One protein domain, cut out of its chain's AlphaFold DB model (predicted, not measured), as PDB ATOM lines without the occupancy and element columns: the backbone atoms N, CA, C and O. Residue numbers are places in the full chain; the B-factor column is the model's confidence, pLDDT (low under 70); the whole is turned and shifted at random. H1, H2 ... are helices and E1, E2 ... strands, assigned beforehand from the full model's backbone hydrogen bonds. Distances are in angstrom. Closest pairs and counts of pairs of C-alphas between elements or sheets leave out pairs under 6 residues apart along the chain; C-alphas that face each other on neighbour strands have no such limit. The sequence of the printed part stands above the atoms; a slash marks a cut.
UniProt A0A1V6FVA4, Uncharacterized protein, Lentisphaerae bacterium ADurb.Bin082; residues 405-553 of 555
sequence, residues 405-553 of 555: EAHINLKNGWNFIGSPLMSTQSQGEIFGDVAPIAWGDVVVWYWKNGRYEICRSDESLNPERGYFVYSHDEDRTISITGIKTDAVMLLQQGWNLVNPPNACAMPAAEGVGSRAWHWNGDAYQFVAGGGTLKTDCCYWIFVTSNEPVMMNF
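This is residues 405 to 553 of the 555 residues of an uncharacterized protein of Lentisphaerae bacterium ADurb.Bin082 (UniProt A0A1V6FVA4). Two lobes stand side by side, each built of a strongly twisted sheet of four antiparallel strands and a separate ribbon of two antiparallel strands. The first lobe holds E2, E5, E3 and E4 with the ribbon E1 and E6 and the short helix H1; the second holds E8, E11, E9 and E10 with the ribbon E7 and E12, and the lobes meet mainly where E8 comes near E3 and E5. The printed part has 149 residues with twelve named strands and one named helix, in the order E1 E2 H1 E3 E4 E5 E6 E7 E8 E9 E10 E11 E12; the class is mostly strand, though under half of the residues are in named elements. The whole is compact, with a radius of gyration of the C-alphas of 14.9 A, and spans 43 by 32 by 26 A.

E1, residues 405 to 410, begins at C-alpha 405 (-5.050, 7.315, 34.208) and measures 16.3 A from first to last C-alpha. E2 is residues 413 to 418, 16.1 A long. H1 is residues 427 to 431. E3 is residues 444 to 448, and E4 is residues 451 to 455. E5, residues 466 to 471, measures 15.7 A. E6, residues 476 to 484, is the longest strand by residues, 22.0 A from end to end, and bends by 63 degrees at residue 481; its C-alpha 484 is at (-1.402, 13.492, 28.513). E7 is residues 488 to 491, and E8 is residues 494 to 498. E9, residues 512 to 519, is 19.5 A long and bends by 51 degrees at residue 515. E10 is residues 524 to 528, E11 is residues 539 to 543, and E12, residues 549 to 552, ends at C-alpha 552 (7.171, 14.369, 17.210).

E1 and E6 are antiparallel neighbours at 145 degrees, with N 408 and O 478 2.8 A apart, within hydrogen-bond range. The closest C-alphas of E1 and E2 are those of Ile 408 and Ile 417, 7.0 A apart. The first four-strand sheet runs E2 E5 E3 E4, with E2 and E4 as edge strands. Within hydrogen-bond range are N 415 and O 469 of E2 and E5 at 2.8 A, and N 445 and O 468 of E3 and E5 at 2.8 A. E3 and E4 form a hairpin, with N 446 and O 453 2.9 A apart. E2, H1 and E3 make a split strand-helix-strand unit, two strands running the same way with E5 between them, and its crossover is right-handed. H1 only grazes this sheet with its residues 427 to 431, and its backbone O i to N i+4 pair is within hydrogen-bond range. Between the sheets, the closest C-alphas of E5 and E8 are those of Gly 466 and Val 498, 4.8 A apart. Those of E3 and E8 are Trp 447 and Leu 497, at 6.2 A. The second sheet runs E8 E11 E9 E10, with N 496 and O 541 of E8 and E11 2.9 A apart and N 540 and O 517 of E11 and E9 2.8 A apart. E9 and E10 form a hairpin, with N 527 and O 516 at 2.8 A. E7 and E12 are antiparallel neighbours at 155 degrees, with N 551 and O 489 at 2.8 A. The closest C-alphas of E7 and E11 are those of Leu 491 and Val 543, 7.0 A apart.

The two C-alphas farthest apart are those of Gly 440 and Glu 510, at 43.2 A. The printed part has no cut. The links H1 to E3 and E8 to E9 are long, with 12 and 13 residues. Short antiparallel pairings join residues 437 to 438 with 441 to 442, and residues 504 to 505 with 532 to 533. The mean pLDDT of the printed part is 85.2; residues 435 to 442 and residue 473 are under 70.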
ATOM      1  N   GLU A 405      -5.853   8.227  33.401       91.06
ATOM      2  CA  GLU A 405      -5.050   7.315  34.208       91.06
ATOM      3  C   GLU A 405      -4.072   6.573  33.291       91.06
ATOM      4  O   GLU A 405      -4.444   6.103  32.212       91.06
ATOM      5  N   ALA A 406      -2.814   6.472  33.712       88.06
ATOM      6  CA  ALA A 406      -1.798   5.652  33.072       88.06
ATOM      7  C   ALA A 406      -1.160   4.714  34.097       88.06
ATOM      8  O   ALA A 406      -1.135   4.996  35.295       88.06
ATOM      9  N   HIS A 407      -0.619   3.599  33.613       87.88
ATOM     10  CA  HIS A 407      -0.019   2.579  34.461       87.88
ATOM     11  C   HIS A 407       1.481   2.462  34.211       87.88
ATOM     12  O   HIS A 407       1.921   2.286  33.073       87.88
ATOM     13  N   ILE A 408       2.259   2.494  35.290       87.56
ATOM     14  CA  ILE A 408       3.687   2.193  35.301       87.56
ATOM     15  C   ILE A 408       3.850   0.767  35.820       87.56
ATOM     16  O   ILE A 408       3.557   0.476  36.980       87.56
ATOM     17  N   ASN A 409       4.313  -0.129  34.951       86.56
ATOM     18  CA  ASN A 409       4.563  -1.522  35.302       86.56
ATOM     19  C   ASN A 409       6.029  -1.701  35.696       86.56
ATOM     20  O   ASN A 409       6.929  -1.439  34.901       86.56
ATOM     21  N   LEU A 410       6.255  -2.171  36.916       86.69
ATOM     22  CA  LEU A 410       7.563  -2.464  37.476       86.69
ATOM     23  C   LEU A 410       7.720  -3.970  37.641       86.69
ATOM     24  O   LEU A 410       6.859  -4.646  38.201       86.69
ATOM     25  N   LYS A 411       8.843  -4.495  37.172       86.69
ATOM     26  CA  LYS A 411       9.343  -5.828  37.501       86.69
ATOM     27  C   LYS A 411      10.215  -5.769  38.743       86.69
ATOM     28  O   LYS A 411      10.790  -4.723  39.039       86.69
ATOM     29  N   ASN A 412      10.358  -6.892  39.442       85.19
ATOM     30  CA  ASN A 412      11.391  -6.999  40.472       85.19
ATOM     31  C   ASN A 412      12.772  -6.675  39.867       85.19
ATOM     32  O   ASN A 412      13.148  -7.226  38.828       85.19
ATOM     33  N   GLY A 413      13.514  -5.772  40.506       83.50
ATOM     34  CA  GLY A 413      14.822  -5.322  40.048       83.50
ATOM     35  C   GLY A 413      14.782  -4.003  39.276       83.50
ATOM     36  O   GLY A 413      14.009  -3.096  39.580       83.50
ATOM     37  N   TRP A 414      15.680  -3.853  38.301       84.44
ATOM     38  CA  TRP A 414      15.862  -2.603  37.558       84.44
ATOM     39  C   TRP A 414      14.840  -2.427  36.434       84.44
ATOM     40  O   TRP A 414      14.688  -3.297  35.579       84.44
ATOM     41  N   ASN A 415      14.216  -1.251  36.387       85.12
ATOM     42  CA  ASN A 415      13.202  -0.881  35.409       85.12
ATOM     43  C   ASN A 415      13.563   0.429  34.705       85.12
ATOM     44  O   ASN A 415      14.005   1.391  35.335       85.12
ATOM     45  N   PHE A 416      13.322   0.465  33.395       87.81
ATOM     46  CA  PHE A 416      13.359   1.674  32.577       87.81
ATOM     47  C   PHE A 416      11.927   2.122  32.322       87.81
ATOM     48  O   PHE A 416      11.205   1.470  31.571       87.81
ATOM     49  N   ILE A 417      11.526   3.219  32.950       86.62
ATOM     50  CA  ILE A 417      10.142   3.695  32.945       86.62
ATOM     51  C   ILE A 417      10.074   5.147  32.514       86.62
ATOM     52  O   ILE A 417      11.036   5.889  32.678       86.62
ATOM     53  N   GLY A 418       8.933   5.571  31.998       84.31
ATOM     54  CA  GLY A 418       8.677   6.976  31.732       84.31
ATOM     55  C   GLY A 418       7.376   7.421  32.365       84.31
ATOM     56  O   GLY A 418       6.553   6.591  32.757       84.31
ATOM     57  N   SER A 419       7.216   8.734  32.473       83.25
ATOM     58  CA  SER A 419       5.933   9.328  32.828       83.25
ATOM     59  C   SER A 419       5.258   9.822  31.545       83.25
ATOM     60  O   SER A 419       5.765  10.752  30.917       83.25
ATOM     61  N   PRO A 420       4.135   9.226  31.115       77.75
ATOM     62  CA  PRO A 420       3.407   9.709  29.942       77.75
ATOM     63  C   PRO A 420       2.516  10.928  30.241       77.75
ATOM     64  O   PRO A 420       1.933  11.497  29.317       77.75
ATOM     65  N   LEU A 421       2.364  11.313  31.517       90.31
ATOM     66  CA  LEU A 421       1.394  12.318  31.960       90.31
ATOM     67  C   LEU A 421       2.065  13.470  32.716       90.31
ATOM     68  O   LEU A 421       2.928  13.256  33.568       90.31
ATOM     69  N   MET A 422       1.584  14.690  32.482       92.50
ATOM     70  CA  MET A 422       1.765  15.817  33.397       92.50
ATOM     71  C   MET A 422       0.971  15.508  34.663       92.50
ATOM     72  O   MET A 422      -0.247  15.675  34.677       92.50
ATOM     73  N   SER A 423       1.638  14.989  35.691       92.62
ATOM     74  CA  SER A 423       1.014  14.643  36.968       92.62
ATOM     75  C   SER A 423       1.394  15.642  38.051       92.62
ATOM     76  O   SER A 423       2.528  16.115  38.104       92.62
ATOM     77  N   THR A 424       0.453  15.935  38.947       93.38
ATOM     78  CA  THR A 424       0.717  16.728  40.153       93.38
ATOM     79  C   THR A 424       1.346  15.904  41.278       93.38
ATOM     80  O   THR A 424       1.683  16.475  42.308       93.38
ATOM     81  N   GLN A 425       1.448  14.578  41.123       91.88
ATOM     82  CA  GLN A 425       2.018  13.687  42.136       91.88
ATOM     83  C   GLN A 425       3.548  13.770  42.135       91.88
ATOM     84  O   GLN A 425       4.177  13.841  41.074       91.88
ATOM     85  N   SER A 426       4.156  13.739  43.319       91.69
ATOM     86  CA  SER A 426       5.611  13.665  43.450       91.69
ATOM     87  C   SER A 426       6.132  12.256  43.168       91.69
ATOM     88  O   SER A 426       5.419  11.255  43.253       91.69
ATOM     89  N   GLN A 427       7.425  12.158  42.877       89.75
ATOM     90  CA  GLN A 427       8.137  10.894  42.746       89.75
ATOM     91  C   GLN A 427       7.925  10.008  43.981       89.75
ATOM     92  O   GLN A 427       7.681   8.806  43.836       89.75
ATOM     93  N   GLY A 428       8.007  10.585  45.182       88.31
ATOM     94  CA  GLY A 428       7.821   9.882  46.448       88.31
ATOM     95  C   GLY A 428       6.398   9.361  46.636       88.31
ATOM     96  O   GLY A 428       6.230   8.236  47.094       88.31
ATOM     97  N   GLU A 429       5.379  10.111  46.217       89.81
ATOM     98  CA  GLU A 429       3.986   9.643  46.240       89.81
ATOM     99  C   GLU A 429       3.744   8.481  45.268       89.81
ATOM    100  O   GLU A 429       2.898   7.628  45.526       89.81
ATOM    101  N   ILE A 430       4.490   8.429  44.160       88.81
ATOM    102  CA  ILE A 430       4.357   7.380  43.141       88.81
ATOM    103  C   ILE A 430       5.116   6.105  43.545       88.81
ATOM    104  O   ILE A 430       4.585   5.006  43.399       88.81
ATOM    105  N   PHE A 431       6.353   6.221  44.042       87.00
ATOM    106  CA  PHE A 431       7.248   5.068  44.265       87.00
ATOM    107  C   PHE A 431       7.637   4.803  45.727       87.00
ATOM    108  O   PHE A 431       8.391   3.859  45.973       87.00
ATOM    109  N   GLY A 432       7.163   5.603  46.685       80.69
ATOM    110  CA  GLY A 432       7.573   5.549  48.098       80.69
ATOM    111  C   GLY A 432       7.470   4.167  48.744       80.69
ATOM    112  O   GLY A 432       8.334   3.795  49.531       80.69
ATOM    113  N   ASP A 433       6.473   3.380  48.337       76.69
ATOM    114  CA  ASP A 433       6.198   2.045  48.882       76.69
ATOM    115  C   ASP A 433       6.784   0.893  48.039       76.69
ATOM    116  O   ASP A 433       6.401  -0.264  48.240       76.69
ATOM    117  N   VAL A 434       7.614   1.193  47.029       71.94
ATOM    118  CA  VAL A 434       8.026   0.223  45.991       71.94
ATOM    119  C   VAL A 434       9.536   0.164  45.766       71.94
ATOM    120  O   VAL A 434      10.084  -0.887  45.416       71.94
ATOM    121  N   ALA A 435      10.221   1.293  45.912       65.50
ATOM    122  CA  ALA A 435      11.629   1.413  45.569       65.50
ATOM    123  C   ALA A 435      12.475   1.756  46.808       65.50
ATOM    124  O   ALA A 435      12.016   2.452  47.714       65.50
ATOM    125  N   PRO A 436      13.705   1.211  46.907       62.53
ATOM    126  CA  PRO A 436      14.428   1.186  48.163       62.53
ATOM    127  C   PRO A 436      14.884   2.592  48.492       62.53
ATOM    128  O   PRO A 436      15.299   3.350  47.613       62.53
ATOM    129  N   ILE A 437      14.835   2.914  49.776       62.75
ATOM    130  CA  ILE A 437      15.307   4.193  50.279       62.75
ATOM    131  C   ILE A 437      16.830   4.098  50.425       62.75
ATOM    132  O   ILE A 437      17.334   3.364  51.276       62.75
ATOM    133  N   ALA A 438      17.575   4.837  49.608       56.47
ATOM    134  CA  ALA A 438      19.014   5.021  49.764       56.47
ATOM    135  C   ALA A 438      19.297   6.490  50.080       56.47
ATOM    136  O   ALA A 438      18.794   7.389  49.416       56.47
ATOM    137  N   TRP A 439      20.086   6.740  51.128       55.47
ATOM    138  CA  TRP A 439      20.380   8.096  51.622       55.47
ATOM    139  C   TRP A 439      19.147   8.949  51.979       55.47
ATOM    140  O   TRP A 439      19.262  10.164  52.072       55.47
ATOM    141  N   GLY A 440      17.999   8.316  52.245       59.53
ATOM    142  CA  GLY A 440      16.753   8.999  52.610       59.53
ATOM    143  C   GLY A 440      15.774   9.217  51.454       59.53
ATOM    144  O   GLY A 440      14.652   9.624  51.728       59.53
ATOM    145  N   ASP A 441      16.144   8.872  50.216       58.84
ATOM    146  CA  ASP A 441      15.295   9.014  49.029       58.84
ATOM    147  C   ASP A 441      15.100   7.688  48.289       58.84
ATOM    148  O   ASP A 441      15.944   6.789  48.324       58.84
ATOM    149  N   VAL A 442      13.977   7.582  47.584       64.19
ATOM    150  CA  VAL A 442      13.710   6.487  46.654       64.19
ATOM    151  C   VAL A 442      14.676   6.584  45.470       64.19
ATOM    152  O   VAL A 442      14.859   7.647  44.883       64.19
ATOM    153  N   VAL A 443      15.304   5.471  45.091       74.62
ATOM    154  CA  VAL A 443      16.339   5.458  44.043       74.62
ATOM    155  C   VAL A 443      15.726   5.557  42.637       74.62
ATOM    156  O   VAL A 443      15.550   4.548  41.948       74.62
ATOM    157  N   VAL A 444      15.428   6.783  42.199       87.62
ATOM    158  CA  VAL A 444      15.007   7.117  40.828       87.62
ATOM    159  C   VAL A 444      16.062   7.996  40.165       87.62
ATOM    160  O   VAL A 444      16.421   9.055  40.673       87.62
ATOM    161  N   TRP A 445      16.551   7.573  39.004       89.44
ATOM    162  CA  TRP A 445      17.549   8.305  38.230       89.44
ATOM    163  C   TRP A 445      16.978   8.754  36.901       89.44
ATOM    164  O   TRP A 445      16.150   8.072  36.308       89.44
ATOM    165  N   TYR A 446      17.486   9.859  36.382       90.88
ATOM    166  CA  TYR A 446      17.209  10.294  35.022       90.88
ATOM    167  C   TYR A 446      18.481  10.786  34.350       90.88
ATOM    168  O   TYR A 446      19.470  11.119  35.005       90.88
ATOM    169  N   TRP A 447      18.463  10.815  33.023       90.12
ATOM    170  CA  TRP A 447      19.586  11.314  32.245       90.12
ATOM    171  C   TRP A 447      19.469  12.813  32.001       90.12
ATOM    172  O   TRP A 447      18.431  13.297  31.547       90.12
ATOM    173  N   LYS A 448      20.555  13.544  32.250       86.06
ATOM    174  CA  LYS A 448      20.656  14.972  31.964       86.06
ATOM    175  C   LYS A 448      22.092  15.332  31.614       86.06
ATOM    176  O   LYS A 448      23.012  15.041  32.374       86.06
ATOM    177  N   ASN A 449      22.290  15.996  30.477       81.81
ATOM    178  CA  ASN A 449      23.568  16.606  30.089       81.81
ATOM    179  C   ASN A 449      24.792  15.676  30.237       81.81
ATOM    180  O   ASN A 449      25.826  16.076  30.769       81.81
ATOM    181  N   GLY A 450      24.680  14.423  29.786       83.56
ATOM    182  CA  GLY A 450      25.811  13.490  29.775       83.56
ATOM    183  C   GLY A 450      26.024  12.687  31.062       83.56
ATOM    184  O   GLY A 450      26.993  11.931  31.136       83.56
ATOM    185  N   ARG A 451      25.158  12.829  32.074       90.31
ATOM    186  CA  ARG A 451      25.244  12.071  33.329       90.31
ATOM    187  C   ARG A 451      23.871  11.695  33.880       90.31
ATOM    188  O   ARG A 451      22.858  12.294  33.523       90.31
ATOM    189  N   TYR A 452      23.857  10.719  34.783       89.38
ATOM    190  CA  TYR A 452      22.679  10.420  35.588       89.38
ATOM    191  C   TYR A 452      22.588  11.363  36.788       89.38
ATOM    192  O   TYR A 452      23.583  11.606  37.474       89.38
ATOM    193  N   GLU A 453      21.385  11.863  37.041       90.00
ATOM    194  CA  GLU A 453      21.027  12.646  38.221       90.00
ATOM    195  C   GLU A 453      19.905  11.929  38.982       90.00
ATOM    196  O   GLU A 453      19.118  11.189  38.388       90.00
ATOM    197  N   ILE A 454      19.865  12.112  40.302       88.38
ATOM    198  CA  ILE A 454      18.814  11.558  41.164       88.38
ATOM    199  C   ILE A 454      17.593  12.474  41.067       88.38
ATOM    200  O   ILE A 454      17.734  13.691  41.198       88.38
ATOM    201  N   CYS A 455      16.419  11.891  40.833       89.00
ATOM    202  CA  CYS A 455      15.133  12.554  41.015       89.00
ATOM    203  C   CYS A 455      14.739  12.408  42.484       89.00
ATOM    204  O   CYS A 455      14.689  11.289  42.994       89.00
ATOM    205  N   ARG A 456      14.539  13.531  43.171       87.94
ATOM    206  CA  ARG A 456      14.235  13.523  44.608       87.94
ATOM    207  C   ARG A 456      12.790  13.114  44.862       87.94
ATOM    208  O   ARG A 456      11.927  13.302  44.007       87.94
ATOM    209  N   SER A 457      12.516  12.633  46.071       87.38
ATOM    210  CA  SER A 457      11.168  12.216  46.477       87.38
ATOM    211  C   SER A 457      10.124  13.338  46.436       87.38
ATOM    212  O   SER A 457       8.939  13.060  46.254       87.38
ATOM    213  N   ASP A 458      10.545  14.597  46.544       89.00
ATOM    214  CA  ASP A 458       9.704  15.792  46.462       89.00
ATOM    215  C   ASP A 458       9.628  16.414  45.055       89.00
ATOM    216  O   ASP A 458       8.938  17.413  44.867       89.00
ATOM    217  N   GLU A 459      10.298  15.837  44.055       90.62
ATOM    218  CA  GLU A 459      10.267  16.302  42.665       90.62
ATOM    219  C   GLU A 459       9.183  15.589  41.843       90.62
ATOM    220  O   GLU A 459       8.761  14.476  42.152       90.62
ATOM    221  N   SER A 460       8.728  16.220  40.761       91.25
ATOM    222  CA  SER A 460       7.809  15.601  39.802       91.25
ATOM    223  C   SER A 460       8.545  14.662  38.847       91.25
ATOM    224  O   SER A 460       9.657  14.960  38.400       91.25
ATOM    225  N   LEU A 461       7.866  13.611  38.387       90.81
ATOM    226  CA  LEU A 461       8.296  12.902  37.184       90.81
ATOM    227  C   LEU A 461       7.937  13.737  35.953       90.81
ATOM    228  O   LEU A 461       6.818  13.668  35.449       90.81
ATOM    229  N   ASN A 462       8.901  14.515  35.461       91.44
ATOM    230  CA  ASN A 462       8.773  15.225  34.190       91.44
ATOM    231  C   ASN A 462       8.387  14.227  33.097       91.44
ATOM    232  O   ASN A 462       9.129  13.250  32.903       91.44
ATOM    233  N   PRO A 463       7.257  14.437  32.415       88.56
ATOM    234  CA  PRO A 463       6.834  13.523  31.384       88.56
ATOM    235  C   PRO A 463       7.737  13.615  30.159       88.56
ATOM    236  O   PRO A 463       8.584  14.502  30.064       88.56
ATOM    237  N   GLU A 464       7.615  12.635  29.264       89.00
ATOM    238  CA  GLU A 464       8.440  12.500  28.047       89.00
ATOM    239  C   GLU A 464       9.926  12.212  28.289       89.00
ATOM    240  O   GLU A 464      10.688  11.907  27.368       89.00
ATOM    241  N   ARG A 465      10.339  12.231  29.554       89.88
ATOM    242  CA  ARG A 465      11.648  11.810  30.024       89.88
ATOM    243  C   ARG A 465      11.597  10.358  30.479       89.88
ATOM    244  O   ARG A 465      10.635   9.925  31.114       89.88
ATOM    245  N   GLY A 466      12.665   9.622  30.191       90.81
ATOM    246  CA  GLY A 466      12.864   8.302  30.774       90.81
ATOM    247  C   GLY A 466      13.630   8.344  32.096       90.81
ATOM    248  O   GLY A 466      14.525   9.167  32.311       90.81
ATOM    249  N   TYR A 467      13.284   7.401  32.961       90.19
ATOM    250  CA  TYR A 467      13.815   7.207  34.298       90.19
ATOM    251  C   TYR A 467      14.288   5.772  34.480       90.19
ATOM    252  O   TYR A 467      13.833   4.835  33.821       90.19
ATOM    253  N   PHE A 468      15.196   5.612  35.430       88.69
ATOM    254  CA  PHE A 468      15.712   4.337  35.869       88.69
ATOM    255  C   PHE A 468      15.393   4.156  37.350       88.69
ATOM    256  O   PHE A 468      15.830   4.952  38.180       88.69
ATOM    257  N   VAL A 469      14.615   3.127  37.672       87.44
ATOM    258  CA  VAL A 469      14.138   2.853  39.032       87.44
ATOM    259  C   VAL A 469      14.398   1.400  39.399       87.44
ATOM    260  O   VAL A 469      14.235   0.499  38.574       87.44
ATOM    261  N   TYR A 470      14.804   1.160  40.640       83.94
ATOM    262  CA  TYR A 470      14.908  -0.189  41.186       83.94
ATOM    263  C   TYR A 470      13.675  -0.496  42.035       83.94
ATOM    264  O   TYR A 470      13.432   0.195  43.016       83.94
ATOM    265  N   SER A 471      12.924  -1.540  41.694       84.44
ATOM    266  CA  SER A 471      11.834  -2.064  42.523       84.44
ATOM    267  C   SER A 471      12.377  -3.187  43.405       84.44
ATOM    268  O   SER A 471      12.931  -4.155  42.879       84.44
ATOM    269  N   HIS A 472      12.257  -3.070  44.733       74.88
ATOM    270  CA  HIS A 472      12.748  -4.109  45.657       74.88
ATOM    271  C   HIS A 472      11.748  -5.247  45.897       74.88
ATOM    272  O   HIS A 472      12.119  -6.269  46.476       74.88
ATOM    273  N   ASP A 473      10.504  -5.070  45.458       64.44
ATOM    274  CA  ASP A 473       9.404  -6.008  45.660       64.44
ATOM    275  C   ASP A 473       9.118  -6.866  44.419       64.44
ATOM    276  O   ASP A 473       9.803  -6.787  43.400       64.44
ATOM    277  N   GLU A 474       8.103  -7.727  44.519       76.56
ATOM    278  CA  GLU A 474       7.487  -8.435  43.392       76.56
ATOM    279  C   GLU A 474       7.017  -7.467  42.288       76.56
ATOM    280  O   GLU A 474       7.011  -6.248  42.459       76.56
ATOM    281  N   ASP A 475       6.619  -8.011  41.138       85.69
ATOM    282  CA  ASP A 475       6.057  -7.214  40.049       85.69
ATOM    283  C   ASP A 475       4.891  -6.338  40.550       85.69
ATOM    284  O   ASP A 475       3.955  -6.831  41.182       85.69
ATOM    285  N   ARG A 476       4.931  -5.036  40.251       86.06
ATOM    286  CA  ARG A 476       3.913  -4.062  40.660       86.06
ATOM    287  C   ARG A 476       3.416  -3.244  39.480       86.06
ATOM    288  O   ARG A 476       4.163  -2.929  38.561       86.06
ATOM    289  N   THR A 477       2.162  -2.824  39.561       88.69
ATOM    290  CA  THR A 477       1.573  -1.838  38.654       88.69
ATOM    291  C   THR A 477       1.144  -0.636  39.480       88.69
ATOM    292  O   THR A 477       0.384  -0.785  40.435       88.69
ATOM    293  N   ILE A 478       1.647   0.542  39.125       87.88
ATOM    294  CA  ILE A 478       1.337   1.808  39.791       87.88
ATOM    295  C   ILE A 478       0.472   2.637  38.852       87.88
ATOM    296  O   ILE A 478       0.827   2.821  37.689       87.88
ATOM    297  N   SER A 479      -0.648   3.144  39.355       89.12
ATOM    298  CA  SER A 479      -1.473   4.108  38.632       89.12
ATOM    299  C   SER A 479      -0.989   5.529  38.881       89.12
ATOM    300  O   SER A 479      -0.750   5.917  40.025       89.12
ATOM    301  N   ILE A 480      -0.902   6.311  37.812       90.38
ATOM    302  CA  ILE A 480      -0.689   7.754  37.860       90.38
ATOM    303  C   ILE A 480      -1.820   8.456  37.116       90.38
ATOM    304  O   ILE A 480      -2.309   7.957  36.101       90.38
ATOM    305  N   THR A 481      -2.200   9.635  37.595       92.00
ATOM    306  CA  THR A 481      -3.240  10.450  36.957       92.00
ATOM    307  C   THR A 481      -2.668  11.797  36.548       92.00
ATOM    308  O   THR A 481      -1.856  12.391  37.262       92.00
ATOM    309  N   GLY A 482      -3.085  12.297  35.389       93.12
ATOM    310  CA  GLY A 482      -2.598  13.563  34.863       93.12
ATOM    311  C   GLY A 482      -3.180  13.898  33.498       93.12
ATOM    312  O   GLY A 482      -4.078  13.219  32.999       93.12
ATOM    313  N   ILE A 483      -2.646  14.953  32.889       91.81
ATOM    314  CA  ILE A 483      -2.959  15.319  31.506       91.81
ATOM    315  C   ILE A 483      -1.882  14.730  30.594       91.81
ATOM    316  O   ILE A 483      -0.689  14.851  30.860       91.81
ATOM    317  N   LYS A 484      -2.303  14.082  29.509       88.38
ATOM    318  CA  LYS A 484      -1.402  13.492  28.513       88.38
ATOM    319  C   LYS A 484      -0.557  14.572  27.835       88.38
ATOM    320  O   LYS A 484      -1.075  15.642  27.507       88.38
ATOM    321  N   THR A 485       0.723  14.300  27.597       86.69
ATOM    322  CA  THR A 485       1.588  15.240  26.869       86.69
ATOM    323  C   THR A 485       1.346  15.205  25.363       86.69
ATOM    324  O   THR A 485       0.547  14.410  24.857       86.69
ATOM    325  N   ASP A 486       1.980  16.122  24.640       80.81
ATOM    326  CA  ASP A 486       1.853  16.252  23.192       80.81
ATOM    327  C   ASP A 486       2.902  15.450  22.409       80.81
ATOM    328  O   ASP A 486       2.836  15.430  21.183       80.81
ATOM    329  N   ALA A 487       3.823  14.761  23.084       85.44
ATOM    330  CA  ALA A 487       4.858  13.933  22.483       85.44
ATOM    331  C   ALA A 487       5.856  14.708  21.603       85.44
ATOM    332  O   ALA A 487       6.530  14.091  20.769       85.44
ATOM    333  N   VAL A 488       5.948  16.034  21.739       85.06
ATOM    334  CA  VAL A 488       6.873  16.872  20.968       85.06
ATOM    335  C   VAL A 488       8.081  17.213  21.827       85.06
ATOM    336  O   VAL A 488       7.966  17.852  22.858       85.06
ATOM    337  N   MET A 489       9.269  16.814  21.380       86.75
ATOM    338  CA  MET A 489      10.492  16.919  22.177       86.75
ATOM    339  C   MET A 489      11.607  17.567  21.359       86.75
ATOM    340  O   MET A 489      11.831  17.182  20.207       86.75
ATOM    341  N   LEU A 490      12.354  18.505  21.947       88.94
ATOM    342  CA  LEU A 490      13.589  19.021  21.360       88.94
ATOM    343  C   LEU A 490      14.781  18.215  21.893       88.94
ATOM    344  O   LEU A 490      15.232  18.399  23.021       88.94
ATOM    345  N   LEU A 491      15.299  17.299  21.078       90.38
ATOM    346  CA  LEU A 491      16.392  16.419  21.481       90.38
ATOM    347  C   LEU A 491      17.743  17.124  21.330       90.38
ATOM    348  O   LEU A 491      18.082  17.609  20.250       90.38
ATOM    349  N   GLN A 492      18.534  17.133  22.400       90.38
ATOM    350  CA  GLN A 492      19.851  17.772  22.441       90.38
ATOM    351  C   GLN A 492      20.903  16.939  21.702       90.38
ATOM    352  O   GLN A 492      20.738  15.729  21.536       90.38
ATOM    353  N   GLN A 493      22.021  17.553  21.303       90.44
ATOM    354  CA  GLN A 493      23.156  16.809  20.750       90.44
ATOM    355  C   GLN A 493      23.606  15.696  21.716       90.44
ATOM    356  O   GLN A 493      23.811  15.919  22.910       90.44
ATOM    357  N   GLY A 494      23.824  14.493  21.180       91.06
ATOM    358  CA  GLY A 494      24.262  13.332  21.946       91.06
ATOM    359  C   GLY A 494      23.115  12.429  22.405       91.06
ATOM    360  O   GLY A 494      22.118  12.249  21.706       91.06
ATOM    361  N   TRP A 495      23.301  11.773  23.552       91.44
ATOM    362  CA  TRP A 495      22.348  10.797  24.084       91.44
ATOM    363  C   TRP A 495      21.181  11.477  24.799       91.44
ATOM    364  O   TRP A 495      21.397  12.258  25.724       91.44
ATOM    365  N   ASN A 496      19.959  11.100  24.424       91.06
ATOM    366  CA  ASN A 496      18.710  11.516  25.055       91.06
ATOM    367  C   ASN A 496      17.951  10.269  25.515       91.06
ATOM    368  O   ASN A 496      17.864   9.298  24.760       91.06
ATOM    369  N   LEU A 497      17.412  10.296  26.734       91.88
ATOM    370  CA  LEU A 497      16.584   9.224  27.282       91.88
ATOM    371  C   LEU A 497      15.133   9.702  27.345       91.88
ATOM    372  O   LEU A 497      14.785  10.524  28.194       91.88
ATOM    373  N   VAL A 498      14.304   9.186  26.443       90.50
ATOM    374  CA  VAL A 498      12.939   9.676  26.217       90.50
ATOM    375  C   VAL A 498      11.896   8.593  26.448       90.50
ATOM    376  O   VAL A 498      12.177   7.398  26.315       90.50
ATOM    377  N   ASN A 499      10.675   9.017  26.755       89.56
ATOM    378  CA  ASN A 499       9.506   8.150  26.830       89.56
ATOM    379  C   ASN A 499       8.408   8.681  25.903       89.56
ATOM    380  O   ASN A 499       7.871   9.752  26.169       89.56
ATOM    381  N   PRO A 500       8.055   7.968  24.823       87.00
ATOM    382  CA  PRO A 500       6.925   8.362  24.002       87.00
ATOM    383  C   PRO A 500       5.616   8.079  24.763       87.00
ATOM    384  O   PRO A 500       5.406   6.949  25.215       87.00
ATOM    385  N   PRO A 501       4.706   9.060  24.891       82.06
ATOM    386  CA  PRO A 501       3.447   8.884  25.619       82.06
ATOM    387  C   PRO A 501       2.453   7.979  24.870       82.06
ATOM    388  O   PRO A 501       1.526   7.445  25.475       82.06
ATOM    389  N   ASN A 502       2.645   7.793  23.559       83.81
ATOM    390  CA  ASN A 502       1.859   6.924  22.684       83.81
ATOM    391  C   ASN A 502       2.756   5.930  21.946       83.81
ATOM    392  O   ASN A 502       3.930   6.198  21.685       83.81
ATOM    393  N   ALA A 503       2.183   4.788  21.565       87.44
ATOM    394  CA  ALA A 503       2.864   3.882  20.661       87.44
ATOM    395  C   ALA A 503       2.927   4.559  19.290       87.44
ATOM    396  O   ALA A 503       1.894   4.943  18.747       87.44
ATOM    397  N   CYS A 504       4.130   4.718  18.756       87.31
ATOM    398  CA  CYS A 504       4.387   5.472  17.532       87.31
ATOM    399  C   CYS A 504       5.478   4.796  16.706       87.31
ATOM    400  O   CYS A 504       6.197   3.915  17.191       87.31
ATOM    401  N   ALA A 505       5.610   5.186  15.442       89.25
ATOM    402  CA  ALA A 505       6.773   4.792  14.664       89.25
ATOM    403  C   ALA A 505       7.983   5.626  15.106       89.25
ATOM    404  O   ALA A 505       7.858   6.819  15.358       89.25
ATOM    405  N   MET A 506       9.171   5.018  15.169       89.31
ATOM    406  CA  MET A 506      10.422   5.735  15.416       89.31
ATOM    407  C   MET A 506      10.574   6.833  14.355       89.31
ATOM    408  O   MET A 506      10.775   6.483  13.180       89.31
ATOM    409  N   PRO A 507      10.496   8.123  14.739       83.19
ATOM    410  CA  PRO A 507      10.473   9.204  13.771       83.19
ATOM    411  C   PRO A 507      11.780   9.257  12.985       83.19
ATOM    412  O   PRO A 507      12.873   9.067  13.527       83.19
ATOM    413  N   ALA A 508      11.664   9.521  11.686       81.31
ATOM    414  CA  ALA A 508      12.811   9.831  10.851       81.31
ATOM    415  C   ALA A 508      13.053  11.345  10.895       81.31
ATOM    416  O   ALA A 508      12.169  12.120  10.532       81.31
ATOM    417  N   ALA A 509      14.246  11.757  11.310       83.19
ATOM    418  CA  ALA A 509      14.662  13.153  11.312       83.19
ATOM    419  C   ALA A 509      16.130  13.264  10.893       83.19
ATOM    420  O   ALA A 509      16.961  12.431  11.266       83.19
ATOM    421  N   GLU A 510      16.453  14.293  10.109       82.00
ATOM    422  CA  GLU A 510      17.836  14.590   9.743       82.00
ATOM    423  C   GLU A 510      18.663  14.856  11.009       82.00
ATOM    424  O   GLU A 510      18.210  15.508  11.947       82.00
ATOM    425  N   GLY A 511      19.868  14.291  11.076       80.44
ATOM    426  CA  GLY A 511      20.722  14.415  12.257       80.44
ATOM    427  C   GLY A 511      20.374  13.473  13.414       80.44
ATOM    428  O   GLY A 511      21.156  13.396  14.366       80.44
ATOM    429  N   VAL A 512      19.300  12.685  13.330       83.00
ATOM    430  CA  VAL A 512      19.036  11.552  14.230       83.00
ATOM    431  C   VAL A 512      19.444  10.273  13.513       83.00
ATOM    432  O   VAL A 512      19.114  10.072  12.349       83.00
ATOM    433  N   GLY A 513      20.162   9.373  14.189       73.19
ATOM    434  CA  GLY A 513      20.673   8.139  13.575       73.19
ATOM    435  C   GLY A 513      19.607   7.127  13.116       73.19
ATOM    436  O   GLY A 513      19.968   5.973  12.882       73.19
ATOM    437  N   SER A 514      18.326   7.519  13.046       72.25
ATOM    438  CA  SER A 514      17.147   6.685  12.770       72.25
ATOM    439  C   SER A 514      17.154   5.387  13.572       72.25
ATOM    440  O   SER A 514      16.946   4.297  13.039       72.25
ATOM    441  N   ARG A 515      17.486   5.499  14.860       84.88
ATOM    442  CA  ARG A 515      17.601   4.366  15.769       84.88
ATOM    443  C   ARG A 515      17.325   4.754  17.206       84.88
ATOM    444  O   ARG A 515      17.766   5.810  17.655       84.88
ATOM    445  N   ALA A 516      16.645   3.854  17.896       91.00
ATOM    446  CA  ALA A 516      16.382   3.924  19.318       91.00
ATOM    447  C   ALA A 516      16.829   2.628  20.003       91.00
ATOM    448  O   ALA A 516      16.885   1.576  19.364       91.00
ATOM    449  N   TRP A 517      17.134   2.685  21.297       91.25
ATOM    450  CA  TRP A 517      17.456   1.503  22.095       91.25
ATOM    451  C   TRP A 517      16.628   1.477  23.369       91.25
ATOM    452  O   TRP A 517      16.653   2.445  24.119       91.25
ATOM    453  N   HIS A 518      15.950   0.369  23.648       90.00
ATOM    454  CA  HIS A 518      15.242   0.180  24.912       90.00
ATOM    455  C   HIS A 518      15.783  -1.023  25.669       90.00
ATOM    456  O   HIS A 518      16.231  -2.001  25.075       90.00
ATOM    457  N   TRP A 519      15.738  -0.951  26.992       85.69
ATOM    458  CA  TRP A 519      16.034  -2.087  27.853       85.69
ATOM    459  C   TRP A 519      14.820  -3.022  27.907       85.69
ATOM    460  O   TRP A 519      13.689  -2.547  28.003       85.69
ATOM    461  N   ASN A 520      15.029  -4.337  27.832       81.69
ATOM    462  CA  ASN A 520      13.946  -5.329  27.926       81.69
ATOM    463  C   ASN A 520      13.957  -6.153  29.228       81.69
ATOM    464  O   ASN A 520      13.165  -7.083  29.347       81.69
ATOM    465  N   GLY A 521      14.862  -5.847  30.162       76.06
ATOM    466  CA  GLY A 521      15.105  -6.635  31.376       76.06
ATOM    467  C   GLY A 521      16.491  -7.284  31.406       76.06
ATOM    468  O   GLY A 521      17.105  -7.313  32.467       76.06
ATOM    469  N   ASP A 522      17.015  -7.692  30.244       79.56
ATOM    470  CA  ASP A 522      18.279  -8.438  30.131       79.56
ATOM    471  C   ASP A 522      19.311  -7.766  29.212       79.56
ATOM    472  O   ASP A 522      20.520  -7.868  29.432       79.56
ATOM    473  N   ALA A 523      18.852  -7.102  28.147       84.62
ATOM    474  CA  ALA A 523      19.708  -6.467  27.154       84.62
ATOM    475  C   ALA A 523      19.040  -5.249  26.502       84.62
ATOM    476  O   ALA A 523      17.813  -5.127  26.444       84.62
ATOM    477  N   TYR A 524      19.864  -4.362  25.938       87.94
ATOM    478  CA  TYR A 524      19.373  -3.293  25.074       87.94
ATOM    479  C   TYR A 524      18.968  -3.848  23.707       87.94
ATOM    480  O   TYR A 524      19.780  -4.432  22.990       87.94
ATOM    481  N   GLN A 525      17.712  -3.618  23.339       89.38
ATOM    482  CA  GLN A 525      17.135  -3.937  22.043       89.38
ATOM    483  C   GLN A 525      17.103  -2.682  21.176       89.38
ATOM    484  O   GLN A 525      16.704  -1.612  21.633       89.38
ATOM    485  N   PHE A 526      17.523  -2.816  19.922       89.19
ATOM    486  CA  PHE A 526      17.518  -1.730  18.948       89.19
ATOM    487  C   PHE A 526      16.199  -1.702  18.163       89.19
ATOM    488  O   PHE A 526      15.731  -2.734  17.682       89.19
ATOM    489  N   VAL A 527      15.644  -0.504  17.983       88.94
ATOM    490  CA  VAL A 527      14.504  -0.207  17.112       88.94
ATOM    491  C   VAL A 527      14.995   0.666  15.959       88.94
ATOM    492  O   VAL A 527      15.508   1.766  16.174       88.94
ATOM    493  N   ALA A 528      14.863   0.160  14.733       85.75
ATOM    494  CA  ALA A 528      15.204   0.890  13.514       85.75
ATOM    495  C   ALA A 528      14.209   2.022  13.225       85.75
ATOM    496  O   ALA A 528      13.085   2.004  13.720       85.75
ATOM    497  N   GLY A 529      14.601   2.976  12.379       82.81
ATOM    498  CA  GLY A 529      13.702   4.009  11.860       82.81
ATOM    499  C   GLY A 529      12.454   3.392  11.227       82.81
ATOM    500  O   GLY A 529      12.556   2.425  10.471       82.81
ATOM    501  N   GLY A 530      11.280   3.919  11.580       81.81
ATOM    502  CA  GLY A 530       9.980   3.348  11.211       81.81
ATOM    503  C   GLY A 530       9.535   2.127  12.033       81.81
ATOM    504  O   GLY A 530       8.397   1.691  11.891       81.81
ATOM    505  N   GLY A 531      10.390   1.572  12.900       85.88
ATOM    506  CA  GLY A 531      10.012   0.530  13.858       85.88
ATOM    507  C   GLY A 531       9.168   1.085  15.008       85.88
ATOM    508  O   GLY A 531       9.243   2.267  15.318       85.88
ATOM    509  N   THR A 532       8.358   0.247  15.653       90.56
ATOM    510  CA  THR A 532       7.406   0.700  16.679       90.56
ATOM    511  C   THR A 532       8.074   0.955  18.031       90.56
ATOM    512  O   THR A 532       8.685   0.056  18.614       90.56
ATOM    513  N   LEU A 533       7.887   2.163  18.557       89.69
ATOM    514  CA  LEU A 533       8.132   2.525  19.948       89.69
ATOM    515  C   LEU A 533       6.849   2.291  20.761       89.69
ATOM    516  O   LEU A 533       5.749   2.555  20.279       89.69
ATOM    517  N   LYS A 534       6.977   1.767  21.978       86.06
ATOM    518  CA  LYS A 534       5.870   1.387  22.866       86.06
ATOM    519  C   LYS A 534       5.722   2.390  24.010       86.06
ATOM    520  O   LYS A 534       6.710   2.967  24.451       86.06
ATOM    521  N   THR A 535       4.502   2.529  24.523       76.38
ATOM    522  CA  THR A 535       4.134   3.468  25.601       76.38
ATOM    523  C   THR A 535       4.717   3.132  26.967       76.38
ATOM    524  O   THR A 535       4.890   4.012  27.801       76.38
ATOM    525  N   ASP A 536       5.008   1.857  27.220       72.44
ATOM    526  CA  ASP A 536       5.503   1.337  28.499       72.44
ATOM    527  C   ASP A 536       7.037   1.249  28.563       72.44
ATOM    528  O   ASP A 536       7.593   0.716  29.520       72.44
ATOM    529  N   CYS A 537       7.726   1.758  27.540       82.31
ATOM    530  CA  CYS A 537       9.169   1.651  27.388       82.31
ATOM    531  C   CYS A 537       9.833   3.031  27.330       82.31
ATOM    532  O   CYS A 537       9.259   4.017  26.863       82.31
ATOM    533  N   CYS A 538      11.096   3.083  27.746       88.75
ATOM    534  CA  CYS A 538      11.975   4.219  27.488       88.75
ATOM    535  C   CYS A 538      13.025   3.881  26.451       88.75
ATOM    536  O   CYS A 538      13.493   2.746  26.357       88.75
ATOM    537  N   TYR A 539      13.421   4.906  25.711       91.50
ATOM    538  CA  TYR A 539      14.290   4.776  24.565       91.50
ATOM    539  C   TYR A 539      15.459   5.742  24.673       91.50
ATOM    540  O   TYR A 539      15.290   6.947  24.845       91.50
ATOM    541  N   TRP A 540      16.662   5.205  24.519       92.56
ATOM    542  CA  TRP A 540      17.828   5.994  24.175       92.56
ATOM    543  C   TRP A 540      17.768   6.369  22.709       92.56
ATOM    544  O   TRP A 540      17.573   5.501  21.860       92.56
ATOM    545  N   ILE A 541      17.986   7.641  22.406       92.00
ATOM    546  CA  ILE A 541      18.112   8.155  21.044       92.00
ATOM    547  C   ILE A 541      19.373   9.013  20.988       92.00
ATOM    548  O   ILE A 541      19.596   9.864  21.849       92.00
ATOM    549  N   PHE A 542      20.215   8.768  19.982       91.00
ATOM    550  CA  PHE A 542      21.432   9.546  19.767       91.00
ATOM    551  C   PHE A 542      21.238  10.555  18.637       91.00
ATOM    552  O   PHE A 542      20.965  10.178  17.491       91.00
ATOM    553  N   VAL A 543      21.427  11.828  18.964       91.69
ATOM    554  CA  VAL A 543      21.408  12.946  18.025       91.69
ATOM    555  C   VAL A 543      22.841  13.252  17.605       91.69
ATOM    556  O   VAL A 543      23.698  13.579  18.423       91.69
ATOM    557  N   THR A 544      23.098  13.122  16.307       90.44
ATOM    558  CA  THR A 544      24.396  13.416  15.676       90.44
ATOM    559  C   THR A 544      24.532  14.873  15.238       90.44
ATOM    560  O   THR A 544      25.654  15.341  15.062       90.44
ATOM    561  N   SER A 545      23.410  15.578  15.061       88.94
ATOM    562  CA  SER A 545      23.389  17.009  14.747       88.94
ATOM    563  C   SER A 545      24.086  17.829  15.838       88.94
ATOM    564  O   SER A 545      24.015  17.485  17.018       88.94
ATOM    565  N   ASN A 546      24.752  18.915  15.438       86.94
ATOM    566  CA  ASN A 546      25.289  19.910  16.374       86.94
ATOM    567  C   ASN A 546      24.193  20.821  16.943       86.94
ATOM    568  O   ASN A 546      24.373  21.388  18.013       86.94
ATOM    569  N   GLU A 547      23.073  20.941  16.232       87.62
ATOM    570  CA  GLU A 547      21.893  21.683  16.672       87.62
ATOM    571  C   GLU A 547      20.838  20.719  17.236       87.62
ATOM    572  O   GLU A 547      20.715  19.600  16.712       87.62
ATOM    573  N   PRO A 548      20.054  21.129  18.252       87.50
ATOM    574  CA  PRO A 548      18.950  20.329  18.767       87.50
ATOM    575  C   PRO A 548      17.924  19.990  17.678       87.50
ATOM    576  O   PRO A 548      17.644  20.801  16.793       87.50
ATOM    577  N   VAL A 549      17.345  18.790  17.741       88.81
ATOM    578  CA  VAL A 549      16.410  18.281  16.726       88.81
ATOM    579  C   VAL A 549      15.021  18.121  17.327       88.81
ATOM    580  O   VAL A 549      14.831  17.358  18.273       88.81
ATOM    581  N   MET A 550      14.037  18.815  16.756       88.06
ATOM    582  CA  MET A 550      12.633  18.671  17.139       88.06
ATOM    583  C   MET A 550      12.071  17.361  16.584       88.06
ATOM    584  O   MET A 550      12.172  17.092  15.386       88.06
ATOM    585  N   MET A 551      11.473  16.552  17.452       86.19
ATOM    586  CA  MET A 551      10.897  15.249  17.127       86.19
ATOM    587  C   MET A 551       9.459  15.179  17.637       86.19
ATOM    588  O   MET A 551       9.164  15.655  18.729       86.19
ATOM    589  N   ASN A 552       8.572  14.574  16.850       86.19
ATOM    590  CA  ASN A 552       7.171  14.369  17.210       86.19
ATOM    591  C   ASN A 552       6.884  12.865  17.289       86.19
ATOM    592  O   ASN A 552       7.031  12.158  16.292       86.19
ATOM    593  N   PHE A 553       6.475  12.399  18.467       83.88
ATOM    594  CA  PHE A 553       6.209  10.997  18.789       83.88
ATOM    595  C   PHE A 553       4.703  10.660  18.855       83.88
ATOM    596  O   PHE A 553       4.314   9.693  19.508       83.88
TER     597      PHE A 553